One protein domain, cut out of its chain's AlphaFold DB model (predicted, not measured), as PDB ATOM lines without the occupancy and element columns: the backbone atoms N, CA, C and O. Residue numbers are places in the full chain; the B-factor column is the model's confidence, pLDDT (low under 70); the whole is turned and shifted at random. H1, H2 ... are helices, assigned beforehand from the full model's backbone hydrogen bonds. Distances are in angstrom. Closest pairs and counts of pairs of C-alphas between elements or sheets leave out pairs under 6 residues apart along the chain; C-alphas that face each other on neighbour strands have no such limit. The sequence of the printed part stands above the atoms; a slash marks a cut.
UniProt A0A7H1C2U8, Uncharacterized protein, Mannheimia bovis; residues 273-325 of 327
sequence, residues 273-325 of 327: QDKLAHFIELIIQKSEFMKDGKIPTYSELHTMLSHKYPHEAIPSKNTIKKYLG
ATOM      1  N   GLN A 273     174.662 187.546 257.201       59.25
ATOM      2  CA  GLN A 273     174.983 186.222 257.757       59.25
ATOM      3  C   GLN A 273     175.427 185.247 256.666       59.25
ATOM      4  O   GLN A 273     176.438 184.581 256.845       59.25
ATOM      5  N   ASP A 274     174.746 185.234 255.518       60.81
ATOM      6  CA  ASP A 274     175.113 184.366 254.396       60.81
ATOM      7  C   ASP A 274     176.434 184.802 253.751       60.81
ATOM      8  O   ASP A 274     177.245 183.964 253.370       60.81
ATOM      9  N   LYS A 275     176.710 186.114 253.687       64.56
ATOM     10  CA  LYS A 275     177.998 186.629 253.193       64.56
ATOM     11  C   LYS A 275     179.144 186.316 254.148       64.56
ATOM     12  O   LYS A 275     180.238 186.000 253.691       64.56
ATOM     13  N   LEU A 276     178.905 186.413 255.455       67.56
ATOM     14  CA  LEU A 276     179.896 186.099 256.479       67.56
ATOM     15  C   LEU A 276     180.157 184.592 256.545       67.56
ATOM     16  O   LEU A 276     181.315 184.188 256.586       67.56
ATOM     17  N   ALA A 277     179.109 183.768 256.476       69.38
ATOM     18  CA  ALA A 277     179.231 182.321 256.352       69.38
ATOM     19  C   ALA A 277     180.026 181.961 255.094       69.38
ATOM     20  O   ALA A 277     181.029 181.261 255.188       69.38
ATOM     21  N   HIS A 278     179.675 182.543 253.944       70.81
ATOM     22  CA  HIS A 278     180.397 182.334 252.692       70.81
ATOM     23  C   HIS A 278     181.865 182.785 252.766       70.81
ATOM     24  O   HIS A 278     182.760 182.103 252.272       70.81
ATOM     25  N   PHE A 279     182.153 183.909 253.424       69.12
ATOM     26  CA  PHE A 279     183.521 184.371 253.652       69.12
ATOM     27  C   PHE A 279     184.324 183.392 254.521       69.12
ATOM     28  O   PHE A 279     185.463 183.061 254.190       69.12
ATOM     29  N   ILE A 280     183.722 182.883 255.599       74.62
ATOM     30  CA  ILE A 280     184.337 181.871 256.465       74.62
ATOM     31  C   ILE A 280     184.564 180.568 255.686       74.62
ATOM     32  O   ILE A 280     185.637 179.977 255.787       74.62
ATOM     33  N   GLU A 281     183.611 180.144 254.855       76.06
ATOM     34  CA  GLU A 281     183.766 178.987 253.970       76.06
ATOM     35  C   GLU A 281     184.933 179.168 252.991       76.06
ATOM     36  O   GLU A 281     185.730 178.246 252.824       76.06
ATOM     37  N   LEU A 282     185.082 180.350 252.384       72.44
ATOM     38  CA  LEU A 282     186.193 180.660 251.479       72.44
ATOM     39  C   LEU A 282     187.552 180.605 252.191       72.44
ATOM     40  O   LEU A 282     188.514 180.081 251.623       72.44
ATOM     41  N   ILE A 283     187.637 181.097 253.432       74.31
ATOM     42  CA  ILE A 283     188.847 180.970 254.260       74.31
ATOM     43  C   ILE A 283     189.149 179.494 254.514       74.31
ATOM     44  O   ILE A 283     190.281 179.062 254.301       74.31
ATOM     45  N   ILE A 284     188.145 178.708 254.917       78.94
ATOM     46  CA  ILE A 284     188.322 177.281 255.208       78.94
ATOM     47  C   ILE A 284     188.785 176.533 253.953       78.94
ATOM     48  O   ILE A 284     189.780 175.813 254.023       78.94
ATOM     49  N   GLN A 285     188.154 176.772 252.800       75.31
ATOM     50  CA  GLN A 285     188.520 176.186 251.503       75.31
ATOM     51  C   GLN A 285     189.950 176.519 251.057       75.31
ATOM     52  O   GLN A 285     190.552 175.762 250.293       75.31
ATOM     53  N   LYS A 286     190.492 177.655 251.507       70.12
ATOM     54  CA  LYS A 286     191.870 178.089 251.239       70.12
ATOM     55  C   LYS A 286     192.840 177.772 252.378       70.12
ATOM     56  O   LYS A 286     194.002 178.160 252.297       70.12
ATOM     57  N   SER A 287     192.392 177.056 253.404       72.31
ATOM     58  CA  SER A 287     193.189 176.690 254.572       72.31
ATOM     59  C   SER A 287     193.425 175.182 254.656       72.31
ATOM     60  O   SER A 287     192.793 174.374 253.979       72.31
ATOM     61  N   GLU A 288     194.310 174.793 255.562       77.75
ATOM     62  CA  GLU A 288     194.544 173.397 255.942       77.75
ATOM     63  C   GLU A 288     193.424 172.784 256.802       77.75
ATOM     64  O   GLU A 288     193.495 171.612 257.160       77.75
ATOM     65  N   PHE A 289     192.376 173.548 257.127       80.56
ATOM     66  CA  PHE A 289     191.232 173.068 257.902       80.56
ATOM     67  C   PHE A 289     190.198 172.306 257.065       80.56
ATOM     68  O   PHE A 289     189.108 172.011 257.548       80.56
ATOM     69  N   MET A 290     190.525 171.956 255.822       80.44
ATOM     70  CA  MET A 290     189.703 171.073 254.999       80.44
ATOM     71  C   MET A 290     189.836 169.622 255.467       80.44
ATOM     72  O   MET A 290     190.941 169.117 255.666       80.44
ATOM     73  N   LYS A 291     188.704 168.926 255.584       76.25
ATOM     74  CA  LYS A 291     188.659 167.499 255.907       76.25
ATOM     75  C   LYS A 291     188.241 166.721 254.665       76.25
ATOM     76  O   LYS A 291     187.127 166.891 254.178       76.25
ATOM     77  N   ASP A 292     189.142 165.901 254.126       78.25
ATOM     78  CA  ASP A 292     188.895 165.061 252.941       78.25
ATOM     79  C   ASP A 292     188.346 165.843 251.728       78.25
ATOM     80  O   ASP A 292     187.458 165.387 251.007       78.25
ATOM     81  N   GLY A 293     188.839 167.071 251.524       70.50
ATOM     82  CA  GLY A 293     188.384 167.954 250.444       70.50
ATOM     83  C   GLY A 293     187.001 168.579 250.667       70.50
ATOM     84  O   GLY A 293     186.467 169.208 249.756       70.50
ATOM     85  N   LYS A 294     186.427 168.447 251.869       79.81
ATOM     86  CA  LYS A 294     185.162 169.065 252.281       79.81
ATOM     87  C   LYS A 294     185.360 170.007 253.468       79.81
ATOM     88  O   LYS A 294     186.318 169.893 254.232       79.81
ATOM     89  N   ILE A 295     184.412 170.929 253.620       79.88
ATOM     90  CA  ILE A 295     184.330 171.810 254.786       79.88
ATOM     91  C   ILE A 295     183.938 170.950 256.003       79.88
ATOM     92  O   ILE A 295     182.936 170.231 255.921       79.88
ATOM     93  N   PRO A 296     184.706 170.976 257.106       82.56
ATOM     94  CA  PRO A 296     184.378 170.238 258.322       82.56
ATOM     95  C   PRO A 296     183.096 170.769 258.975       82.56
ATOM     96  O   PRO A 296     182.717 171.935 258.827       82.56
ATOM     97  N   THR A 297     182.435 169.922 259.759       84.94
ATOM     98  CA  THR A 297     181.329 170.365 260.620       84.94
ATOM     99  C   THR A 297     181.833 171.333 261.692       84.94
ATOM    100  O   THR A 297     183.000 171.281 262.087       84.94
ATOM    101  N   TYR A 298     180.958 172.183 262.241       83.50
ATOM    102  CA  TYR A 298     181.329 173.117 263.316       83.50
ATOM    103  C   TYR A 298     182.043 172.434 264.502       83.50
ATOM    104  O   TYR A 298     182.957 173.010 265.093       83.50
ATOM    105  N   SER A 299     181.660 171.197 264.851       81.81
ATOM    106  CA  SER A 299     182.302 170.451 265.940       81.81
ATOM    107  C   SER A 299     183.694 169.958 265.553       81.81
ATOM    108  O   SER A 299     184.592 169.986 266.389       81.81
ATOM    109  N   GLU A 300     183.879 169.507 264.314       85.00
ATOM    110  CA  GLU A 300     185.185 169.080 263.808       85.00
ATOM    111  C   GLU A 300     186.131 170.268 263.661       85.00
ATOM    112  O   GLU A 300     187.270 170.181 264.108       85.00
ATOM    113  N   LEU A 301     185.646 171.398 263.137       85.12
ATOM    114  CA  LEU A 301     186.424 172.629 263.017       85.12
ATOM    115  C   LEU A 301     186.907 173.111 264.387       85.12
ATOM    116  O   LEU A 301     188.083 173.422 264.551       85.12
ATOM    117  N   HIS A 302     186.029 173.101 265.394       86.56
ATOM    118  CA  HIS A 302     186.406 173.429 266.767       86.56
ATOM    119  C   HIS A 302     187.514 172.505 267.291       86.56
ATOM    120  O   HIS A 302     188.465 172.962 267.921       86.56
ATOM    121  N   THR A 303     187.403 171.199 267.041       85.75
ATOM    122  CA  THR A 303     188.425 170.228 267.447       85.75
ATOM    123  C   THR A 303     189.748 170.476 266.717       85.75
ATOM    124  O   THR A 303     190.795 170.514 267.362       85.75
ATOM    125  N   MET A 304     189.721 170.721 265.406       85.19
ATOM    126  CA  MET A 304     190.919 171.020 264.615       85.19
ATOM    127  C   MET A 304     191.609 172.304 265.089       85.19
ATOM    128  O   MET A 304     192.827 172.309 265.259       85.19
ATOM    129  N   LEU A 305     190.839 173.358 265.377       84.38
ATOM    130  CA  LEU A 305     191.352 174.596 265.963       84.38
ATOM    131  C   LEU A 305     191.995 174.331 267.329       84.38
ATOM    132  O   LEU A 305     193.110 174.783 267.561       84.38
ATOM    133  N   SER A 306     191.360 173.525 268.190       84.50
ATOM    134  CA  SER A 306     191.893 173.203 269.527       84.50
ATOM    135  C   SER A 306     193.165 172.370 269.515       84.50
ATOM    136  O   SER A 306     194.014 172.537 270.383       84.50
ATOM    137  N   HIS A 307     193.332 171.507 268.514       84.56
ATOM    138  CA  HIS A 307     194.565 170.748 268.352       84.56
ATOM    139  C   HIS A 307     195.698 171.596 267.781       84.56
ATOM    140  O   HIS A 307     196.850 171.399 268.158       84.56
ATOM    141  N   LYS A 308     195.384 172.516 266.867       82.50
ATOM    142  CA  LYS A 308     196.395 173.333 266.197       82.50
ATOM    143  C   LYS A 308     196.846 174.529 267.037       82.50
ATOM    144  O   LYS A 308     198.027 174.865 267.016       82.50
ATOM    145  N   TYR A 309     195.923 175.130 267.782       84.94
ATOM    146  CA  TYR A 309     196.148 176.310 268.616       84.94
ATOM    147  C   TYR A 309     195.745 176.031 270.075       84.94
ATOM    148  O   TYR A 309     194.790 176.615 270.584       84.94
ATOM    149  N   PRO A 310     196.457 175.131 270.780       77.19
ATOM    150  CA  PRO A 310     196.065 174.672 272.116       77.19
ATOM    151  C   PRO A 310     196.126 175.758 273.204       77.19
ATOM    152  O   PRO A 310     195.582 175.563 274.288       77.19
ATOM    153  N   HIS A 311     196.792 176.884 272.935       80.69
ATOM    154  CA  HIS A 311     196.963 177.998 273.874       80.69
ATOM    155  C   HIS A 311     196.172 179.253 273.487       80.69
ATOM    156  O   HIS A 311     196.277 180.265 274.174       80.69
ATOM    157  N   GLU A 312     195.385 179.207 272.408       78.12
ATOM    158  CA  GLU A 312     194.572 180.344 271.977       78.12
ATOM    159  C   GLU A 312     193.120 180.217 272.448       78.12
ATOM    160  O   GLU A 312     192.572 179.122 272.604       78.12
ATOM    161  N   ALA A 313     192.474 181.364 272.662       77.69
ATOM    162  CA  ALA A 313     191.058 181.425 272.991       77.69
ATOM    163  C   ALA A 313     190.221 181.089 271.748       77.69
ATOM    164  O   ALA A 313     189.953 181.939 270.899       77.69
ATOM    165  N   ILE A 314     189.806 179.828 271.635       80.31
ATOM    166  CA  ILE A 314     189.015 179.360 270.496       80.31
ATOM    167  C   ILE A 314     187.529 179.654 270.736       80.31
ATOM    168  O   ILE A 314     187.014 179.385 271.827       80.31
ATOM    169  N   PRO A 315     186.803 180.176 269.728       76.38
ATOM    170  CA  PRO A 315     185.371 180.415 269.839       76.38
ATOM    171  C   PRO A 315     184.592 179.144 270.190       76.38
ATOM    172  O   PRO A 315     184.871 178.066 269.671       76.38
ATOM    173  N   SER A 316     183.550 179.282 271.015       78.69
ATOM    174  CA  SER A 316     182.707 178.144 271.403       78.69
ATOM    175  C   SER A 316     182.068 177.452 270.190       78.69
ATOM    176  O   SER A 316     181.779 178.088 269.171       78.69
ATOM    177  N   LYS A 317     181.746 176.155 270.310       79.56
ATOM    178  CA  LYS A 317     181.054 175.396 269.247       79.56
ATOM    179  C   LYS A 317     179.772 176.084 268.758       79.56
ATOM    180  O   LYS A 317     179.515 176.097 267.558       79.56
ATOM    181  N   ASN A 318     179.002 176.691 269.664       75.69
ATOM    182  CA  ASN A 318     177.767 177.409 269.327       75.69
ATOM    183  C   ASN A 318     178.044 178.702 268.552       75.69
ATOM    184  O   ASN A 318     177.286 179.053 267.651       75.69
ATOM    185  N   THR A 319     179.146 179.381 268.872       76.38
ATOM    186  CA  THR A 319     179.617 180.561 268.141       76.38
ATOM    187  C   THR A 319     180.001 180.179 266.712       76.38
ATOM    188  O   THR A 319     179.504 180.781 265.765       76.38
ATOM    189  N   ILE A 320     180.802 179.122 266.544       80.25
ATOM    190  CA  ILE A 320     181.207 178.606 265.226       80.25
ATOM    191  C   ILE A 320     179.978 178.182 264.409       80.25
ATOM    192  O   ILE A 320     179.843 178.560 263.248       80.25
ATOM    193  N   LYS A 321     179.041 177.460 265.033       79.69
ATOM    194  CA  LYS A 321     177.779 177.044 264.413       79.69
ATOM    195  C   LYS A 321     176.960 178.238 263.905       79.69
ATOM    196  O   LYS A 321     176.525 178.232 262.757       79.69
ATOM    197  N   LYS A 322     176.795 179.275 264.738       78.44
ATOM    198  CA  LYS A 322     176.053 180.503 264.400       78.44
ATOM    199  C   LYS A 322     176.634 181.209 263.172       78.44
ATOM    200  O   LYS A 322     175.868 181.747 262.378       78.44
ATOM    201  N   TYR A 323     177.957 181.217 263.025       74.00
ATOM    202  CA  TYR A 323     178.637 181.930 261.942       74.00
ATOM    203  C   TYR A 323     178.800 181.118 260.655       74.00
ATOM    204  O   TYR A 323     178.817 181.710 259.583       74.00
ATOM    205  N   LEU A 324     178.864 179.788 260.736       76.38
ATOM    206  CA  LEU A 324     178.855 178.915 259.557       76.38
ATOM    207  C   LEU A 324     177.457 178.736 258.945       76.38
ATOM    208  O   LEU A 324     177.329 178.062 257.931       76.38
ATOM    209  N   GLY A 325     176.401 179.256 259.581       68.75
ATOM    210  CA  GLY A 325     175.024 179.040 259.126       68.75
ATOM    211  C   GLY A 325     174.599 177.565 259.142       68.75
ATOM    212  O   GLY A 325     173.644 177.195 258.463       68.75
TER     213      GLY A 325
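AT A GLANCE: This is residues 273 to 325 of the 327 residues of an uncharacterized protein of Mannheimia bovis (UniProt A0A7H1C2U8). Three helices make a small open frame: H1 and H2 are two arms that keep apart, and the short H3 bridges them, its residues meeting the first half of H1 and the beginning of H2. A long loop, residues 286 to 297, leads from the end of H1 back to the beginning of H2, and the two printed ends come near each other. The printed part has 53 residues with three named helices, in the order H1, H2, H3, and no named strand; its class is all helix. It is compact, with a radius of gyration of the C-alphas of 10.7 A, and spans 29 by 23 by 14 A.

IN THESE COORDINATES: Find C-alpha 273 at (174.983, 186.222, 257.757); from there H1 runs through residues 273 to 285, 18.0 A long. Next look at C-alpha 298, at (181.329, 173.117, 263.316), where H2 begins; it holds residues 298 to 308 and measures 15.3 A. H3, residues 317 to 324, is 10.5 A long and ends at C-alpha 324, at (178.855, 178.915, 259.557).

HOW THE PARTS SIT: Start at H1, which touches H3; their closest C-alphas, those of Ala 277 and Leu 324, are 4.7 A apart. Their lines are about perpendicular, at 80 degrees. H2 touches H3 too, and the closest C-alphas, of Tyr 298 and Lys 321, are 5.4 A apart. These two run opposite ways at a steep tilt of 69 degrees, only just short of about perpendicular. H1 and H2 are apart. In H1, H2 and H3 every O i to N i+4 pair is within hydrogen-bond range.

THE WHOLE: The two C-alphas farthest apart, those of Asp 274 and His 311, are 30.0 A from each other, while those of Gln 273 and Gly 325, the first and last printed, are 7.3 A apart. The printed part has no cut. The link from H1 to H2 is long, with 12 residues, and the link from H2 to H3 is short, with 8. The mean pLDDT of the printed part is 77.3; look for values under 70 at residues 273 to 277, 279 and 325.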